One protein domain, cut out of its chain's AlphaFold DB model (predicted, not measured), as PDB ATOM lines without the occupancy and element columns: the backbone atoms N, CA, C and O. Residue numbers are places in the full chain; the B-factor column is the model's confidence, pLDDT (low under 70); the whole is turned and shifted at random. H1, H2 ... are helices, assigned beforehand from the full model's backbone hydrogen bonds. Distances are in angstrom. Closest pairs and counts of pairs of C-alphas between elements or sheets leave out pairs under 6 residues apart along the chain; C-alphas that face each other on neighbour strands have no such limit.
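This is residues 681 to 762 and 843 to 885 of the 885 residues of an uncharacterized protein of Raphidocelis subcapitata (UniProt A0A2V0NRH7). Short and mid-length helices are gathered round one helix, H4, in the middle: H1, H2 and H5 lie about its last residues, H3 and H7 meet its first residues, and H6 crosses it. H9 packs on H6 with its first part, while residues 879 to 885 stick out from the body. The printed part has 125 residues, with nine named helices in the order H1 to H9 and no named strand; the class is all helix. It is compact, with a radius of gyration of the C-alphas of 14.0 A and spans of 40, 32 and 28 A.

H1, residues 687 to 692, is close to but not clearly touching the hub, H4, residues 715 to 729; the closest C-alphas, Gln 690 and Ala 728, are 5.6 A apart. H2, residues 700 to 705, touches H4 opposite ways at 35.1 degrees, only just a steep tilt; the closest C-alphas, Val 701 and Ala 728, are 7.0 A apart. H3, residues 710 to 713, touches H4 only at the corner, closest at C-alphas Tyr 711 and Arg 717, 4.7 A. H5, residues 733 to 739, touches H2, closest at C-alphas Gln 702 and Ala 739, 6.1 A. H5 and H4 only just touch, only at the corner, with 3 pairs of C-alphas within 8 A, closest Cys 729 and Ala 735, 5.2 A. H6, residues 748 to 761, touches H4 with residues 749 to 752 alone, about perpendicular at 77 degrees; C-alphas Val 726 and Leu 749 are closest, 6.4 A. H7, residues 843 to 855, touches H6, closest at C-alphas Ala 755 and Val 850, 6.0 A, and H4, closest at C-alphas Pro 715 and Val 852, 6.3 A. H8, residues 858 to 861, touches no helix. H9, residues 867 to 883, touches H6 opposite ways at a steep tilt of 42 degrees, closest at C-alphas Ala 753 and Ala 871, 5.2 A. The helix packing is mostly crossed: of 6 pairs of helices that touch and have a tilt, those that touch only at the corner or at their ends left out, 0 are at a shallow tilt. Every O i to N i+4 pair is within hydrogen-bond range in H1, H2, H5, H6, H7 and H9, against 8 of 11 in H4; H3 and H8 are too short for one.

H1 begins at C-alpha 687, (157.560, 151.954, 305.279). H4 is 20.0 A long, H6 20.4 A and H7 18.2 A. H9, 24.0 A, ends at C-alpha 883, (150.793, 140.635, 282.391).

The C-alphas farthest apart, Glu 697 and Gly 762, are 43.4 A apart. Residues 763 to 842 are cut out, with 17.0 A between C-alphas 762 and 843. No link printed whole is long. Mean pLDDT of the printed part is 72.8; residues 843 to 868 are among those under 70.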
ATOM      1  N   TYR A 681     166.289 144.585 310.579       87.38
ATOM      2  CA  TYR A 681     165.508 145.053 311.730       87.38
ATOM      3  C   TYR A 681     165.024 146.487 311.550       87.38
ATOM      4  O   TYR A 681     163.903 146.813 311.924       87.38
ATOM      5  N   PHE A 682     165.836 147.345 310.945       91.50
ATOM      6  CA  PHE A 682     165.458 148.725 310.687       91.50
ATOM      7  C   PHE A 682     164.287 148.842 309.695       91.50
ATOM      8  O   PHE A 682     163.421 149.697 309.876       91.50
ATOM      9  N   ALA A 683     164.252 147.985 308.670       90.12
ATOM     10  CA  ALA A 683     163.290 148.069 307.570       90.12
ATOM     11  C   ALA A 683     162.002 147.259 307.770       90.12
ATOM     12  O   ALA A 683     160.968 147.610 307.201       90.12
ATOM     13  N   VAL A 684     162.063 146.153 308.520       85.62
ATOM     14  CA  VAL A 684     160.941 145.210 308.617       85.62
ATOM     15  C   VAL A 684     159.675 145.899 309.138       85.62
ATOM     16  O   VAL A 684     159.700 146.593 310.153       85.62
ATOM     17  N   ASP A 685     158.577 145.723 308.399       82.75
ATOM     18  CA  ASP A 685     157.251 146.284 308.686       82.75
ATOM     19  C   ASP A 685     157.229 147.808 308.964       82.75
ATOM     20  O   ASP A 685     156.330 148.307 309.640       82.75
ATOM     21  N   ASN A 686     158.175 148.575 308.396       86.00
ATOM     22  CA  ASN A 686     158.257 150.028 308.577       86.00
ATOM     23  C   ASN A 686     158.499 150.786 307.248       86.00
ATOM     24  O   ASN A 686     159.645 150.925 306.809       86.00
ATOM     25  N   PRO A 687     157.446 151.334 306.603       87.12
ATOM     26  CA  PRO A 687     157.560 151.954 305.279       87.12
ATOM     27  C   PRO A 687     158.378 153.254 305.275       87.12
ATOM     28  O   PRO A 687     159.058 153.552 304.294       87.12
ATOM     29  N   SER A 688     158.360 154.020 306.372       90.06
ATOM     30  CA  SER A 688     159.170 155.240 306.500       90.06
ATOM     31  C   SER A 688     160.663 154.901 306.467       90.06
ATOM     32  O   SER A 688     161.436 155.501 305.716       90.06
ATOM     33  N   ASN A 689     161.059 153.877 307.222       92.12
ATOM     34  CA  ASN A 689     162.439 153.402 307.268       92.12
ATOM     35  C   ASN A 689     162.871 152.762 305.941       92.12
ATOM     36  O   ASN A 689     163.985 152.998 305.477       92.12
ATOM     37  N   GLN A 690     161.983 152.016 305.275       91.19
ATOM     38  CA  GLN A 690     162.229 151.501 303.921       91.19
ATOM     39  C   GLN A 690     162.453 152.626 302.899       91.19
ATOM     40  O   GLN A 690     163.324 152.513 302.035       91.19
ATOM     41  N   GLY A 691     161.695 153.724 302.993       89.88
ATOM     42  CA  GLY A 691     161.899 154.913 302.162       89.88
ATOM     43  C   GLY A 691     163.267 155.555 302.399       89.88
ATOM     44  O   GLY A 691     163.941 155.958 301.454       89.88
ATOM     45  N   MET A 692     163.723 155.573 303.652       92.38
ATOM     46  CA  MET A 692     165.046 156.073 304.019       92.38
ATOM     47  C   MET A 692     166.200 155.251 303.419       92.38
ATOM     48  O   MET A 692     167.218 155.819 303.026       92.38
ATOM     49  N   LEU A 693     166.049 153.931 303.274       91.62
ATOM     50  CA  LEU A 693     167.069 153.087 302.633       91.62
ATOM     51  C   LEU A 693     167.278 153.398 301.141       91.62
ATOM     52  O   LEU A 693     168.282 152.970 300.565       91.62
ATOM     53  N   GLN A 694     166.352 154.133 300.522       90.25
ATOM     54  CA  GLN A 694     166.376 154.515 299.108       90.25
ATOM     55  C   GLN A 694     167.017 155.889 298.857       90.25
ATOM     56  O   GLN A 694     167.041 156.341 297.716       90.25
ATOM     57  N   TRP A 695     167.505 156.577 299.894       89.00
ATOM     58  CA  TRP A 695     168.148 157.883 299.739       89.00
ATOM     59  C   TRP A 695     169.476 157.808 298.966       89.00
ATOM     60  O   TRP A 695     170.080 156.748 298.837       89.00
ATOM     61  N   GLY A 696     169.949 158.963 298.486       82.81
ATOM     62  CA  GLY A 696     171.252 159.117 297.827       82.81
ATOM     63  C   GLY A 696     171.328 158.590 296.389       82.81
ATOM     64  O   GLY A 696     170.394 157.987 295.876       82.81
ATOM     65  N   GLU A 697     172.467 158.836 295.732       77.00
ATOM     66  CA  GLU A 697     172.721 158.360 294.360       77.00
ATOM     67  C   GLU A 697     172.901 156.840 294.293       77.00
ATOM     68  O   GLU A 697     172.402 156.190 293.381       77.00
ATOM     69  N   VAL A 698     173.604 156.273 295.280       84.12
ATOM     70  CA  VAL A 698     173.730 154.824 295.471       84.12
ATOM     71  C   VAL A 698     173.026 154.467 296.770       84.12
ATOM     72  O   VAL A 698     173.589 154.666 297.855       84.12
ATOM     73  N   SER A 699     171.806 153.949 296.644       90.50
ATOM     74  CA  SER A 699     170.958 153.609 297.784       90.50
ATOM     75  C   SER A 699     171.526 152.446 298.601       90.50
ATOM     76  O   SER A 699     172.304 151.621 298.102       90.50
ATOM     77  N   ILE A 700     171.123 152.337 299.871       92.12
ATOM     78  CA  ILE A 700     171.483 151.174 300.697       92.12
ATOM     79  C   ILE A 700     170.913 149.902 300.063       92.12
ATOM     80  O   ILE A 700     171.617 148.900 300.007       92.12
ATOM     81  N   VAL A 701     169.699 149.954 299.501       89.81
ATOM     82  CA  VAL A 701     169.095 148.827 298.765       89.81
ATOM     83  C   VAL A 701     169.987 148.373 297.604       89.81
ATOM     84  O   VAL A 701     170.239 147.177 297.440       89.81
ATOM     85  N   GLN A 702     170.546 149.317 296.843       89.25
ATOM     86  CA  GLN A 702     171.479 149.008 295.764       89.25
ATOM     87  C   GLN A 702     172.776 148.373 296.292       89.25
ATOM     88  O   GLN A 702     173.260 147.394 295.721       89.25
ATOM     89  N   ARG A 703     173.319 148.874 297.412       90.38
ATOM     90  CA  ARG A 703     174.512 148.299 298.069       90.38
ATOM     91  C   ARG A 703     174.258 146.901 298.625       90.38
ATOM     92  O   ARG A 703     175.137 146.051 298.516       90.38
ATOM     93  N   LEU A 704     173.063 146.627 299.154       90.69
ATOM     94  CA  LEU A 704     172.663 145.285 299.593       90.69
ATOM     95  C   LEU A 704     172.700 144.273 298.440       90.69
ATOM     96  O   LEU A 704     172.969 143.100 298.672       90.69
ATOM     97  N   CYS A 705     172.474 144.714 297.200       88.69
ATOM     98  CA  CYS A 705     172.575 143.857 296.018       88.69
ATOM     99  C   CYS A 705     174.021 143.682 295.517       88.69
ATOM    100  O   CYS A 705     174.296 142.761 294.755       88.69
ATOM    101  N   GLN A 706     174.950 144.535 295.958       89.00
ATOM    102  CA  GLN A 706     176.378 144.490 295.609       89.00
ATOM    103  C   GLN A 706     177.225 143.728 296.638       89.00
ATOM    104  O   GLN A 706     178.449 143.664 296.507       89.00
ATOM    105  N   VAL A 707     176.592 143.138 297.658       89.88
ATOM    106  CA  VAL A 707     177.284 142.305 298.645       89.88
ATOM    107  C   VAL A 707     178.018 141.145 297.968       89.88
ATOM    108  O   VAL A 707     177.642 140.697 296.879       89.88
ATOM    109  N   PRO A 708     179.063 140.599 298.604       90.50
ATOM    110  CA  PRO A 708     179.861 139.568 297.973       90.50
ATOM    111  C   PRO A 708     179.066 138.323 297.565       90.50
ATOM    112  O   PRO A 708     178.213 137.849 298.313       90.50
ATOM    113  N   ALA A 709     179.425 137.725 296.420       86.62
ATOM    114  CA  ALA A 709     178.678 136.631 295.786       86.62
ATOM    115  C   ALA A 709     178.236 135.470 296.711       86.62
ATOM    116  O   ALA A 709     177.125 134.968 296.512       86.62
ATOM    117  N   PRO A 710     179.013 135.040 297.735       86.69
ATOM    118  CA  PRO A 710     178.545 134.030 298.686       86.69
ATOM    119  C   PRO A 710     177.248 134.411 299.411       86.69
ATOM    120  O   PRO A 710     176.429 133.533 299.636       86.69
ATOM    121  N   TYR A 711     176.985 135.692 299.684       84.19
ATOM    122  CA  TYR A 711     175.731 136.145 300.306       84.19
ATOM    123  C   TYR A 711     174.502 136.027 299.398       84.19
ATOM    124  O   TYR A 711     173.383 136.010 299.899       84.19
ATOM    125  N   LEU A 712     174.696 135.890 298.085       83.62
ATOM    126  CA  LEU A 712     173.616 135.698 297.110       83.62
ATOM    127  C   LEU A 712     173.523 134.250 296.597       83.62
ATOM    128  O   LEU A 712     172.520 133.871 295.996       83.62
ATOM    129  N   SER A 713     174.558 133.435 296.831       80.94
ATOM    130  CA  SER A 713     174.698 132.097 296.233       80.94
ATOM    131  C   SER A 713     174.776 130.963 297.257       80.94
ATOM    132  O   SER A 713     174.215 129.892 297.020       80.94
ATOM    133  N   ASP A 714     175.486 131.164 298.371       79.69
ATOM    134  CA  ASP A 714     175.663 130.150 299.412       79.69
ATOM    135  C   ASP A 714     174.410 130.106 300.294       79.69
ATOM    136  O   ASP A 714     174.057 131.126 300.890       79.69
ATOM    137  N   PRO A 715     173.746 128.946 300.438       71.44
ATOM    138  CA  PRO A 715     172.542 128.838 301.248       71.44
ATOM    139  C   PRO A 715     172.717 129.305 302.704       71.44
ATOM    140  O   PRO A 715     171.778 129.837 303.290       71.44
ATOM    141  N   SER A 716     173.905 129.136 303.293       73.19
ATOM    142  CA  SER A 716     174.176 129.539 304.681       73.19
ATOM    143  C   SER A 716     174.210 131.060 304.874       73.19
ATOM    144  O   SER A 716     173.705 131.567 305.871       73.19
ATOM    145  N   ARG A 717     174.762 131.791 303.901       78.75
ATOM    146  CA  ARG A 717     174.893 133.258 303.917       78.75
ATOM    147  C   ARG A 717     173.661 133.948 303.342       78.75
ATOM    148  O   ARG A 717     173.227 134.983 303.845       78.75
ATOM    149  N   LEU A 718     173.040 133.321 302.346       79.88
ATOM    150  CA  LEU A 718     171.755 133.737 301.800       79.88
ATOM    151  C   LEU A 718     170.663 133.746 302.877       79.88
ATOM    152  O   LEU A 718     169.781 134.597 302.836       79.88
ATOM    153  N   ALA A 719     170.759 132.870 303.883       71.19
ATOM    154  CA  ALA A 719     169.858 132.865 305.035       71.19
ATOM    155  C   ALA A 719     169.896 134.160 305.875       71.19
ATOM    156  O   ALA A 719     168.985 134.385 306.665       71.19
ATOM    157  N   VAL A 720     170.917 135.013 305.721       74.94
ATOM    158  CA  VAL A 720     171.006 136.333 306.374       74.94
ATOM    159  C   VAL A 720     170.652 137.459 305.395       74.94
ATOM    160  O   VAL A 720     169.871 138.353 305.723       74.94
ATOM    161  N   ALA A 721     171.171 137.399 304.165       83.25
ATOM    162  CA  ALA A 721     170.954 138.444 303.164       83.25
ATOM    163  C   ALA A 721     169.524 138.465 302.600       83.25
ATOM    164  O   ALA A 721     168.945 139.538 302.443       83.25
ATOM    165  N   ALA A 722     168.926 137.303 302.317       80.19
ATOM    166  CA  ALA A 722     167.600 137.245 301.704       80.19
ATOM    167  C   ALA A 722     166.488 137.814 302.608       80.19
ATOM    168  O   ALA A 722     165.729 138.642 302.111       80.19
ATOM    169  N   PRO A 723     166.401 137.492 303.918       79.69
ATOM    170  CA  PRO A 723     165.441 138.141 304.818       79.69
ATOM    171  C   PRO A 723     165.580 139.661 304.855       79.69
ATOM    172  O   PRO A 723     164.581 140.371 304.838       79.69
ATOM    173  N   THR A 724     166.820 140.151 304.857       86.19
ATOM    174  CA  THR A 724     167.139 141.583 304.865       86.19
ATOM    175  C   THR A 724     166.636 142.268 303.596       86.19
ATOM    176  O   THR A 724     165.980 143.304 303.666       86.19
ATOM    177  N   LEU A 725     166.884 141.662 302.431       87.50
ATOM    178  CA  LEU A 725     166.391 142.160 301.146       87.50
ATOM    179  C   LEU A 725     164.861 142.125 301.069       87.50
ATOM    180  O   LEU A 725     164.251 143.077 300.594       87.50
ATOM    181  N   VAL A 726     164.224 141.061 301.566       83.50
ATOM    182  CA  VAL A 726     162.758 140.990 301.647       83.50
ATOM    183  C   VAL A 726     162.230 142.101 302.563       83.50
ATOM    184  O   VAL A 726     161.327 142.825 302.162       83.50
ATOM    185  N   ALA A 727     162.817 142.313 303.742       83.75
ATOM    186  CA  ALA A 727     162.411 143.376 304.668       83.75
ATOM    187  C   ALA A 727     162.558 144.786 304.071       83.75
ATOM    188  O   ALA A 727     161.700 145.635 304.301       83.75
ATOM    189  N   ALA A 728     163.604 145.024 303.277       86.88
ATOM    190  CA  ALA A 728     163.831 146.302 302.605       86.88
ATOM    191  C   ALA A 728     162.892 146.549 301.406       86.88
ATOM    192  O   ALA A 728     162.592 147.701 301.103       86.88
ATOM    193  N   CYS A 729     162.441 145.488 300.729       84.00
ATOM    194  CA  CYS A 729     161.701 145.586 299.464       84.00
ATOM    195  C   CYS A 729     160.185 145.344 299.587       84.00
ATOM    196  O   CYS A 729     159.415 145.778 298.729       84.00
ATOM    197  N   VAL A 730     159.719 144.637 300.619       79.69
ATOM    198  CA  VAL A 730     158.289 144.333 300.800       79.69
ATOM    199  C   VAL A 730     157.484 145.616 300.972       79.69
ATOM    200  O   VAL A 730     157.796 146.429 301.835       79.69
ATOM    201  N   ARG A 731     156.416 145.758 300.171       76.06
ATOM    202  CA  ARG A 731     155.551 146.952 300.097       76.06
ATOM    203  C   ARG A 731     156.268 148.221 299.592       76.06
ATOM    204  O   ARG A 731     155.727 149.313 299.727       76.06
ATOM    205  N   ALA A 732     157.429 148.082 298.941       81.06
ATOM    206  CA  ALA A 732     158.191 149.184 298.353       81.06
ATOM    207  C   ALA A 732     158.557 148.895 296.883       81.06
ATOM    208  O   ALA A 732     159.654 148.429 296.581       81.06
ATOM    209  N   ASP A 733     157.651 149.213 295.946       78.94
ATOM    210  CA  ASP A 733     157.839 148.926 294.509       78.94
ATOM    211  C   ASP A 733     159.146 149.525 293.946       78.94
ATOM    212  O   ASP A 733     159.887 148.828 293.255       78.94
ATOM    213  N   ARG A 734     159.507 150.758 294.340       80.19
ATOM    214  CA  ARG A 734     160.771 151.405 293.932       80.19
ATOM    215  C   ARG A 734     162.022 150.673 294.428       80.19
ATOM    216  O   ARG A 734     163.028 150.638 293.726       80.19
ATOM    217  N   ALA A 735     161.980 150.093 295.628       80.50
ATOM    218  CA  ALA A 735     163.097 149.310 296.155       80.50
ATOM    219  C   ALA A 735     163.254 147.997 295.373       80.50
ATOM    220  O   ALA A 735     164.375 147.608 295.047       80.50
ATOM    221  N   CYS A 736     162.140 147.356 294.998       79.94
ATOM    222  CA  CYS A 736     162.159 146.207 294.093       79.94
ATOM    223  C   CYS A 736     162.738 146.569 292.717       79.94
ATOM    224  O   CYS A 736     163.599 145.840 292.232       79.94
ATOM    225  N   ASP A 737     162.339 147.703 292.128       82.19
ATOM    226  CA  ASP A 737     162.854 148.170 290.830       82.19
ATOM    227  C   ASP A 737     164.379 148.392 290.855       82.19
ATOM    228  O   ASP A 737     165.068 148.126 289.872       82.19
ATOM    229  N   GLN A 738     164.926 148.852 291.987       80.69
ATOM    230  CA  GLN A 738     166.372 149.027 292.179       80.69
ATOM    231  C   GLN A 738     167.110 147.698 292.403       80.69
ATOM    232  O   GLN A 738     168.258 147.549 291.982       80.69
ATOM    233  N   ALA A 739     166.479 146.745 293.094       81.00
ATOM    234  CA  ALA A 739     167.106 145.488 293.494       81.00
ATOM    235  C   ALA A 739     167.079 144.421 292.387       81.00
ATOM    236  O   ALA A 739     168.084 143.756 292.139       81.00
ATOM    237  N   GLU A 740     165.944 144.250 291.706       80.06
ATOM    238  CA  GLU A 740     165.720 143.192 290.710       80.06
ATOM    239  C   GLU A 740     166.772 143.150 289.583       80.06
ATOM    240  O   GLU A 740     167.238 142.048 289.280       80.06
ATOM    241  N   PRO A 741     167.233 144.283 289.005       80.75
ATOM    242  CA  PRO A 741     168.264 144.276 287.962       80.75
ATOM    243  C   PRO A 741     169.639 143.790 288.437       80.75
ATOM    244  O   PRO A 741     170.458 143.364 287.625       80.75
ATOM    245  N   LEU A 742     169.916 143.889 289.739       79.00
ATOM    246  CA  LEU A 742     171.219 143.581 290.334       79.00
ATOM    247  C   LEU A 742     171.272 142.183 290.957       79.00
ATOM    248  O   LEU A 742     172.356 141.659 291.215       79.00
ATOM    249  N   LEU A 743     170.118 141.561 291.193       77.94
ATOM    250  CA  LEU A 743     170.038 140.216 291.744       77.94
ATOM    251  C   LEU A 743     170.247 139.159 290.650       77.94
ATOM    252  O   LEU A 743     169.728 139.249 289.539       77.94
ATOM    253  N   LEU A 744     170.975 138.094 290.993       62.84
ATOM    254  CA  LEU A 744     171.173 136.910 290.150       62.84
ATOM    255  C   LEU A 744     169.868 136.084 290.060       62.84
ATOM    256  O   LEU A 744     169.755 135.006 290.644       62.84
ATOM    257  N   GLY A 745     168.872 136.602 289.335       62.25
ATOM    258  CA  GLY A 745     167.619 135.922 288.985       62.25
ATOM    259  C   GLY A 745     166.355 136.701 289.368       62.25
ATOM    260  O   GLY A 745     166.147 137.017 290.538       62.25
ATOM    261  N   ALA A 746     165.461 136.901 288.388       58.22
ATOM    262  CA  ALA A 746     164.197 137.658 288.467       58.22
ATOM    263  C   ALA A 746     163.092 137.030 289.355       58.22
ATOM    264  O   ALA A 746     161.899 137.163 289.103       58.22
ATOM    265  N   GLY A 747     163.470 136.299 290.398       70.75
ATOM    266  CA  GLY A 747     162.537 135.626 291.297       70.75
ATOM    267  C   GLY A 747     163.162 135.169 292.606       70.75
ATOM    268  O   GLY A 747     162.491 134.489 293.369       70.75
ATOM    269  N   LEU A 748     164.417 135.531 292.898       75.56
ATOM    270  CA  LEU A 748     165.128 135.044 294.084       75.56
ATOM    271  C   LEU A 748     164.376 135.360 295.386       75.56
ATOM    272  O   LEU A 748     164.241 134.481 296.236       75.56
ATOM    273  N   LEU A 749     163.840 136.577 295.519       75.62
ATOM    274  CA  LEU A 749     163.063 136.994 296.692       75.62
ATOM    275  C   LEU A 749     161.723 136.254 296.788       75.62
ATOM    276  O   LEU A 749     161.349 135.790 297.863       75.62
ATOM    277  N   ARG A 750     161.029 136.090 295.653       79.06
ATOM    278  CA  ARG A 750     159.758 135.358 295.569       79.06
ATOM    279  C   ARG A 750     159.946 133.887 295.937       79.06
ATOM    280  O   ARG A 750     159.244 133.369 296.797       79.06
ATOM    281  N   ASP A 751     160.919 133.228 295.315       78.62
ATOM    282  CA  ASP A 751     161.228 131.818 295.543       78.62
ATOM    283  C   ASP A 751     161.657 131.577 297.000       78.62
ATOM    284  O   ASP A 751     161.321 130.547 297.585       78.62
ATOM    285  N   PHE A 752     162.379 132.529 297.602       76.75
ATOM    286  CA  PHE A 752     162.757 132.484 299.013       76.75
ATOM    287  C   PHE A 752     161.539 132.577 299.944       76.75
ATOM    288  O   PHE A 752     161.409 131.746 300.850       76.75
ATOM    289  N   ALA A 753     160.651 133.552 299.714       75.75
ATOM    290  CA  ALA A 753     159.443 133.749 300.513       75.75
ATOM    291  C   ALA A 753     158.493 132.541 300.405       75.75
ATOM    292  O   ALA A 753     158.038 132.013 301.422       75.75
ATOM    293  N   ALA A 754     158.281 132.029 299.188       77.25
ATOM    294  CA  ALA A 754     157.471 130.839 298.939       77.25
ATOM    295  C   ALA A 754     158.048 129.580 299.615       77.25
ATOM    296  O   ALA A 754     157.309 128.816 300.239       77.25
ATOM    297  N   ALA A 755     159.369 129.372 299.551       73.75
ATOM    298  CA  ALA A 755     160.020 128.233 300.202       73.75
ATOM    299  C   ALA A 755     159.886 128.269 301.737       73.75
ATOM    300  O   ALA A 755     159.742 127.219 302.364       73.75
ATOM    301  N   HIS A 756     159.905 129.458 302.348       69.75
ATOM    302  CA  HIS A 756     159.724 129.606 303.796       69.75
ATOM    303  C   HIS A 756     158.272 129.399 304.243       69.75
ATOM    304  O   HIS A 756     158.045 128.774 305.277       69.75
ATOM    305  N   LEU A 757     157.282 129.821 303.449       72.25
ATOM    306  CA  LEU A 757     155.871 129.516 303.730       72.25
ATOM    307  C   LEU A 757     155.578 128.012 303.682       72.25
ATOM    308  O   LEU A 757     154.854 127.487 304.527       72.25
ATOM    309  N   GLN A 758     156.184 127.292 302.733       74.12
ATOM    310  CA  GLN A 758     156.042 125.833 302.635       74.12
ATOM    311  C   GLN A 758     156.596 125.101 303.865       74.12
ATOM    312  O   GLN A 758     156.067 124.061 304.254       74.12
ATOM    313  N   LEU A 759     157.632 125.650 304.502       68.75
ATOM    314  CA  LEU A 759     158.178 125.112 305.748       68.75
ATOM    315  C   LEU A 759     157.267 125.343 306.951       68.75
ATOM    316  O   LEU A 759     157.148 124.454 307.792       68.75
ATOM    317  N   GLN A 760     156.608 126.502 307.022       63.81
ATOM    318  CA  GLN A 760     155.661 126.819 308.095       63.81
ATOM    319  C   GLN A 760     154.404 125.940 308.043       63.81
ATOM    320  O   GLN A 760     153.856 125.586 309.086       63.81
ATOM    321  N   ALA A 761     153.959 125.552 306.843       65.25
ATOM    322  CA  ALA A 761     152.746 124.754 306.663       65.25
ATOM    323  C   ALA A 761     152.850 123.317 307.221       65.25
ATOM    324  O   ALA A 761     151.828 122.733 307.579       65.25
ATOM    325  N   GLY A 762     154.062 122.758 307.348       50.34
ATOM    326  CA  GLY A 762     154.310 121.393 307.831       50.34
ATOM    327  C   GLY A 762     153.663 120.281 306.976       50.34
ATOM    328  O   GLY A 762     152.753 120.521 306.184       50.34
ATOM    329  N   PRO A 843     163.341 117.993 292.092       33.28
ATOM    330  CA  PRO A 843     162.917 118.226 293.476       33.28
ATOM    331  C   PRO A 843     164.085 118.483 294.448       33.28
ATOM    332  O   PRO A 843     163.864 118.933 295.564       33.28
ATOM    333  N   GLY A 844     165.340 118.278 294.026       35.16
ATOM    334  CA  GLY A 844     166.543 118.493 294.832       35.16
ATOM    335  C   GLY A 844     166.931 119.952 295.112       35.16
ATOM    336  O   GLY A 844     167.482 120.207 296.176       35.16
ATOM    337  N   ARG A 845     166.658 120.934 294.232       41.78
ATOM    338  CA  ARG A 845     167.050 122.346 294.492       41.78
ATOM    339  C   ARG A 845     166.082 123.062 295.431       41.78
ATOM    340  O   ARG A 845     166.528 123.774 296.326       41.78
ATOM    341  N   ALA A 846     164.781 122.838 295.253       38.62
ATOM    342  CA  ALA A 846     163.761 123.310 296.183       38.62
ATOM    343  C   ALA A 846     163.904 122.604 297.539       38.62
ATOM    344  O   ALA A 846     163.984 123.284 298.551       38.62
ATOM    345  N   ALA A 847     164.089 121.276 297.570       37.44
ATOM    346  CA  ALA A 847     164.325 120.544 298.818       37.44
ATOM    347  C   ALA A 847     165.630 120.946 299.531       37.44
ATOM    348  O   ALA A 847     165.646 121.013 300.754       37.44
ATOM    349  N   ALA A 848     166.709 121.271 298.805       42.81
ATOM    350  CA  ALA A 848     167.934 121.804 299.411       42.81
ATOM    351  C   ALA A 848     167.727 123.211 299.994       42.81
ATOM    352  O   ALA A 848     168.219 123.501 301.081       42.81
ATOM    353  N   ARG A 849     166.959 124.073 299.313       46.84
ATOM    354  CA  ARG A 849     166.579 125.404 299.818       46.84
ATOM    355  C   ARG A 849     165.643 125.314 301.029       46.84
ATOM    356  O   ARG A 849     165.840 126.043 301.991       46.84
ATOM    357  N   VAL A 850     164.711 124.363 301.023       42.62
ATOM    358  CA  VAL A 850     163.794 124.029 302.128       42.62
ATOM    359  C   VAL A 850     164.560 123.429 303.320       42.62
ATOM    360  O   VAL A 850     164.350 123.840 304.451       42.62
ATOM    361  N   ALA A 851     165.532 122.540 303.107       40.66
ATOM    362  CA  ALA A 851     166.375 122.002 304.182       40.66
ATOM    363  C   ALA A 851     167.302 123.062 304.813       40.66
ATOM    364  O   ALA A 851     167.637 122.976 305.995       40.66
ATOM    365  N   VAL A 852     167.709 124.071 304.039       43.75
ATOM    366  CA  VAL A 852     168.488 125.220 304.527       43.75
ATOM    367  C   VAL A 852     167.599 126.178 305.315       43.75
ATOM    368  O   VAL A 852     167.961 126.558 306.424       43.75
ATOM    369  N   ALA A 853     166.419 126.508 304.798       41.72
ATOM    370  CA  ALA A 853     165.445 127.347 305.485       41.72
ATOM    371  C   ALA A 853     164.893 126.685 306.773       41.72
ATOM    372  O   ALA A 853     164.643 127.369 307.759       41.72
ATOM    373  N   ALA A 854     164.830 125.348 306.840       38.03
ATOM    374  CA  ALA A 854     164.511 124.597 308.062       38.03
ATOM    375  C   ALA A 854     165.628 124.626 309.125       38.03
ATOM    376  O   ALA A 854     165.365 124.431 310.310       38.03
ATOM    377  N   ARG A 855     166.888 124.842 308.718       38.38
ATOM    378  CA  ARG A 855     168.052 124.894 309.622       38.38
ATOM    379  C   ARG A 855     168.226 126.250 310.302       38.38
ATOM    380  O   ARG A 855     168.875 126.326 311.342       38.38
ATOM    381  N   TYR A 856     167.656 127.297 309.720       45.06
ATOM    382  CA  TYR A 856     167.766 128.671 310.185       45.06
ATOM    383  C   TYR A 856     166.357 129.215 310.357       45.06
ATOM    384  O   TYR A 856     165.786 129.740 309.410       45.06
ATOM    385  N   ALA A 857     165.788 129.037 311.552       44.84
ATOM    386  CA  ALA A 857     164.451 129.503 311.897       44.84
ATOM    387  C   ALA A 857     164.323 131.013 311.632       44.84
ATOM    388  O   ALA A 857     164.673 131.848 312.462       44.84
ATOM    389  N   PHE A 858     163.848 131.342 310.435       48.69
ATOM    390  CA  PHE A 858     163.570 132.681 309.934       48.69
ATOM    391  C   PHE A 858     162.708 133.477 310.923       48.69
ATOM    392  O   PHE A 858     163.050 134.603 311.275       48.69
ATOM    393  N   GLU A 859     161.687 132.825 311.483       46.94
ATOM    394  CA  GLU A 859     160.790 133.377 312.505       46.94
ATOM    395  C   GLU A 859     161.461 133.611 313.865       46.94
ATOM    396  O   GLU A 859     160.995 134.439 314.640       46.94
ATOM    397  N   ALA A 860     162.569 132.922 314.166       49.38
ATOM    398  CA  ALA A 860     163.328 133.162 315.393       49.38
ATOM    399  C   ALA A 860     164.218 134.414 315.294       49.38
ATOM    400  O   ALA A 860     164.709 134.892 316.315       49.38
ATOM    401  N   ARG A 861     164.462 134.938 314.081       51.81
ATOM    402  CA  ARG A 861     165.349 136.092 313.849       51.81
ATOM    403  C   ARG A 861     164.629 137.345 313.381       51.81
ATOM    404  O   ARG A 861     165.023 138.414 313.825       51.81
ATOM    405  N   PHE A 862     163.609 137.236 312.540       57.25
ATOM    406  CA  PHE A 862     162.768 138.356 312.120       57.25
ATOM    407  C   PHE A 862     161.321 137.923 312.301       57.25
ATOM    408  O   PHE A 862     160.916 136.942 311.671       57.25
ATOM    409  N   PRO A 863     160.514 138.597 313.131       50.47
ATOM    410  CA  PRO A 863     159.138 138.211 313.270       50.47
ATOM    411  C   PRO A 863     158.406 138.978 312.176       50.47
ATOM    412  O   PRO A 863     157.860 140.052 312.398       50.47
ATOM    413  N   PHE A 864     158.512 138.491 310.945       52.00
ATOM    414  CA  PHE A 864     157.711 139.051 309.870       52.00
ATOM    415  C   PHE A 864     156.252 138.968 310.312       52.00
ATOM    416  O   PHE A 864     155.737 137.860 310.477       52.00
ATOM    417  N   ALA A 865     155.583 140.109 310.497       49.50
ATOM    418  CA  ALA A 865     154.166 140.101 310.843       49.50
ATOM    419  C   ALA A 865     153.333 139.471 309.715       49.50
ATOM    420  O   ALA A 865     152.229 138.995 309.966       49.50
ATOM    421  N   ALA A 866     153.884 139.368 308.497       57.19
ATOM    422  CA  ALA A 866     153.297 138.565 307.440       57.19
ATOM    423  C   ALA A 866     154.299 138.181 306.336       57.19
ATOM    424  O   ALA A 866     154.339 138.782 305.264       57.19
ATOM    425  N   LEU A 867     155.078 137.115 306.546       69.38
ATOM    426  CA  LEU A 867     155.794 136.455 305.441       69.38
ATOM    427  C   LEU A 867     154.817 136.058 304.315       69.38
ATOM    428  O   LEU A 867     155.166 136.098 303.137       69.38
ATOM    429  N   ALA A 868     153.577 135.729 304.690       68.56
ATOM    430  CA  ALA A 868     152.466 135.514 303.774       68.56
ATOM    431  C   ALA A 868     152.172 136.758 302.919       68.56
ATOM    432  O   ALA A 868     152.102 136.641 301.700       68.56
ATOM    433  N   ASP A 869     152.088 137.948 303.522       72.75
ATOM    434  CA  ASP A 869     151.887 139.200 302.780       72.75
ATOM    435  C   ASP A 869     153.090 139.530 301.903       72.75
ATOM    436  O   ASP A 869     152.923 140.015 300.789       72.75
ATOM    437  N   ALA A 870     154.308 139.269 302.386       75.62
ATOM    438  CA  ALA A 870     155.526 139.466 301.612       75.62
ATOM    439  C   ALA A 870     155.533 138.588 300.353       75.62
ATOM    440  O   ALA A 870     155.806 139.078 299.257       75.62
ATOM    441  N   ALA A 871     155.191 137.303 300.493       77.75
ATOM    442  CA  ALA A 871     155.060 136.394 299.362       77.75
ATOM    443  C   ALA A 871     153.931 136.832 298.421       77.75
ATOM    444  O   ALA A 871     154.168 136.941 297.222       77.75
ATOM    445  N   ALA A 872     152.753 137.169 298.956       80.62
ATOM    446  CA  ALA A 872     151.614 137.637 298.169       80.62
ATOM    447  C   ALA A 872     151.937 138.926 297.393       80.62
ATOM    448  O   ALA A 872     151.594 139.048 296.219       80.62
ATOM    449  N   PHE A 873     152.648 139.871 298.014       82.81
ATOM    450  CA  PHE A 873     153.117 141.099 297.371       82.81
ATOM    451  C   PHE A 873     154.087 140.799 296.220       82.81
ATOM    452  O   PHE A 873     153.905 141.304 295.110       82.81
ATOM    453  N   LEU A 874     155.095 139.953 296.457       82.50
ATOM    454  CA  LEU A 874     156.084 139.575 295.442       82.50
ATOM    455  C   LEU A 874     155.452 138.766 294.294       82.50
ATOM    456  O   LEU A 874     155.832 138.944 293.137       82.50
ATOM    457  N   GLU A 875     154.468 137.916 294.586       83.00
ATOM    458  CA  GLU A 875     153.685 137.187 293.582       83.00
ATOM    459  C   GLU A 875     152.812 138.126 292.745       83.00
ATOM    460  O   GLU A 875     152.854 138.065 291.516       83.00
ATOM    461  N   ALA A 876     152.080 139.043 293.384       82.38
ATOM    462  CA  ALA A 876     151.261 140.037 292.693       82.38
ATOM    463  C   ALA A 876     152.113 140.949 291.800       82.38
ATOM    464  O   ALA A 876     151.730 141.271 290.675       82.38
ATOM    465  N   ARG A 877     153.304 141.342 292.262       82.81
ATOM    466  CA  ARG A 877     154.262 142.111 291.464       82.81
ATOM    467  C   ARG A 877     154.789 141.314 290.272       82.81
ATOM    468  O   ARG A 877     154.769 141.832 289.159       82.81
ATOM    469  N   ALA A 878     155.185 140.057 290.468       80.69
ATOM    470  CA  ALA A 878     155.609 139.192 289.367       80.69
ATOM    471  C   ALA A 878     154.492 138.996 288.325       80.69
ATOM    472  O   ALA A 878     154.765 138.996 287.126       80.69
ATOM    473  N   ALA A 879     153.233 138.890 288.764       81.25
ATOM    474  CA  ALA A 879     152.078 138.826 287.873       81.25
ATOM    475  C   ALA A 879     151.867 140.135 287.088       81.25
ATOM    476  O   ALA A 879     151.596 140.076 285.892       81.25
ATOM    477  N   ARG A 880     152.054 141.307 287.718       81.75
ATOM    478  CA  ARG A 880     152.023 142.616 287.030       81.75
ATOM    479  C   ARG A 880     153.127 142.735 285.975       81.75
ATOM    480  O   ARG A 880     152.855 143.187 284.869       81.75
ATOM    481  N   ALA A 881     154.339 142.279 286.289       74.94
ATOM    482  CA  ALA A 881     155.460 142.276 285.348       74.94
ATOM    483  C   ALA A 881     155.238 141.315 284.163       74.94
ATOM    484  O   ALA A 881     155.651 141.614 283.049       74.94
ATOM    485  N   ALA A 882     154.568 140.178 284.389       72.38
ATOM    486  CA  ALA A 882     154.264 139.196 283.346       72.38
ATOM    487  C   ALA A 882     153.027 139.550 282.498       72.38
ATOM    488  O   ALA A 882     152.966 139.171 281.336       72.38
ATOM    489  N   GLY A 883     152.037 140.244 283.072       58.47
ATOM    490  CA  GLY A 883     150.793 140.635 282.391       58.47
ATOM    491  C   GLY A 883     150.859 141.966 281.638       58.47
ATOM    492  O   GLY A 883     149.912 142.304 280.936       58.47
ATOM    493  N   GLY A 884     151.947 142.725 281.794       49.38
ATOM    494  CA  GLY A 884     152.230 143.945 281.028       49.38
ATOM    495  C   GLY A 884     153.090 143.726 279.775       49.38
ATOM    496  O   GLY A 884     153.492 144.715 279.165       49.38
ATOM    497  N   ALA A 885     153.401 142.469 279.436       38.09
ATOM    498  CA  ALA A 885     154.197 142.076 278.272       38.09
ATOM    499  C   ALA A 885     153.323 141.677 277.077       38.09
ATOM    500  O   ALA A 885     152.327 140.946 277.294       38.09
TER     501      ALA A 885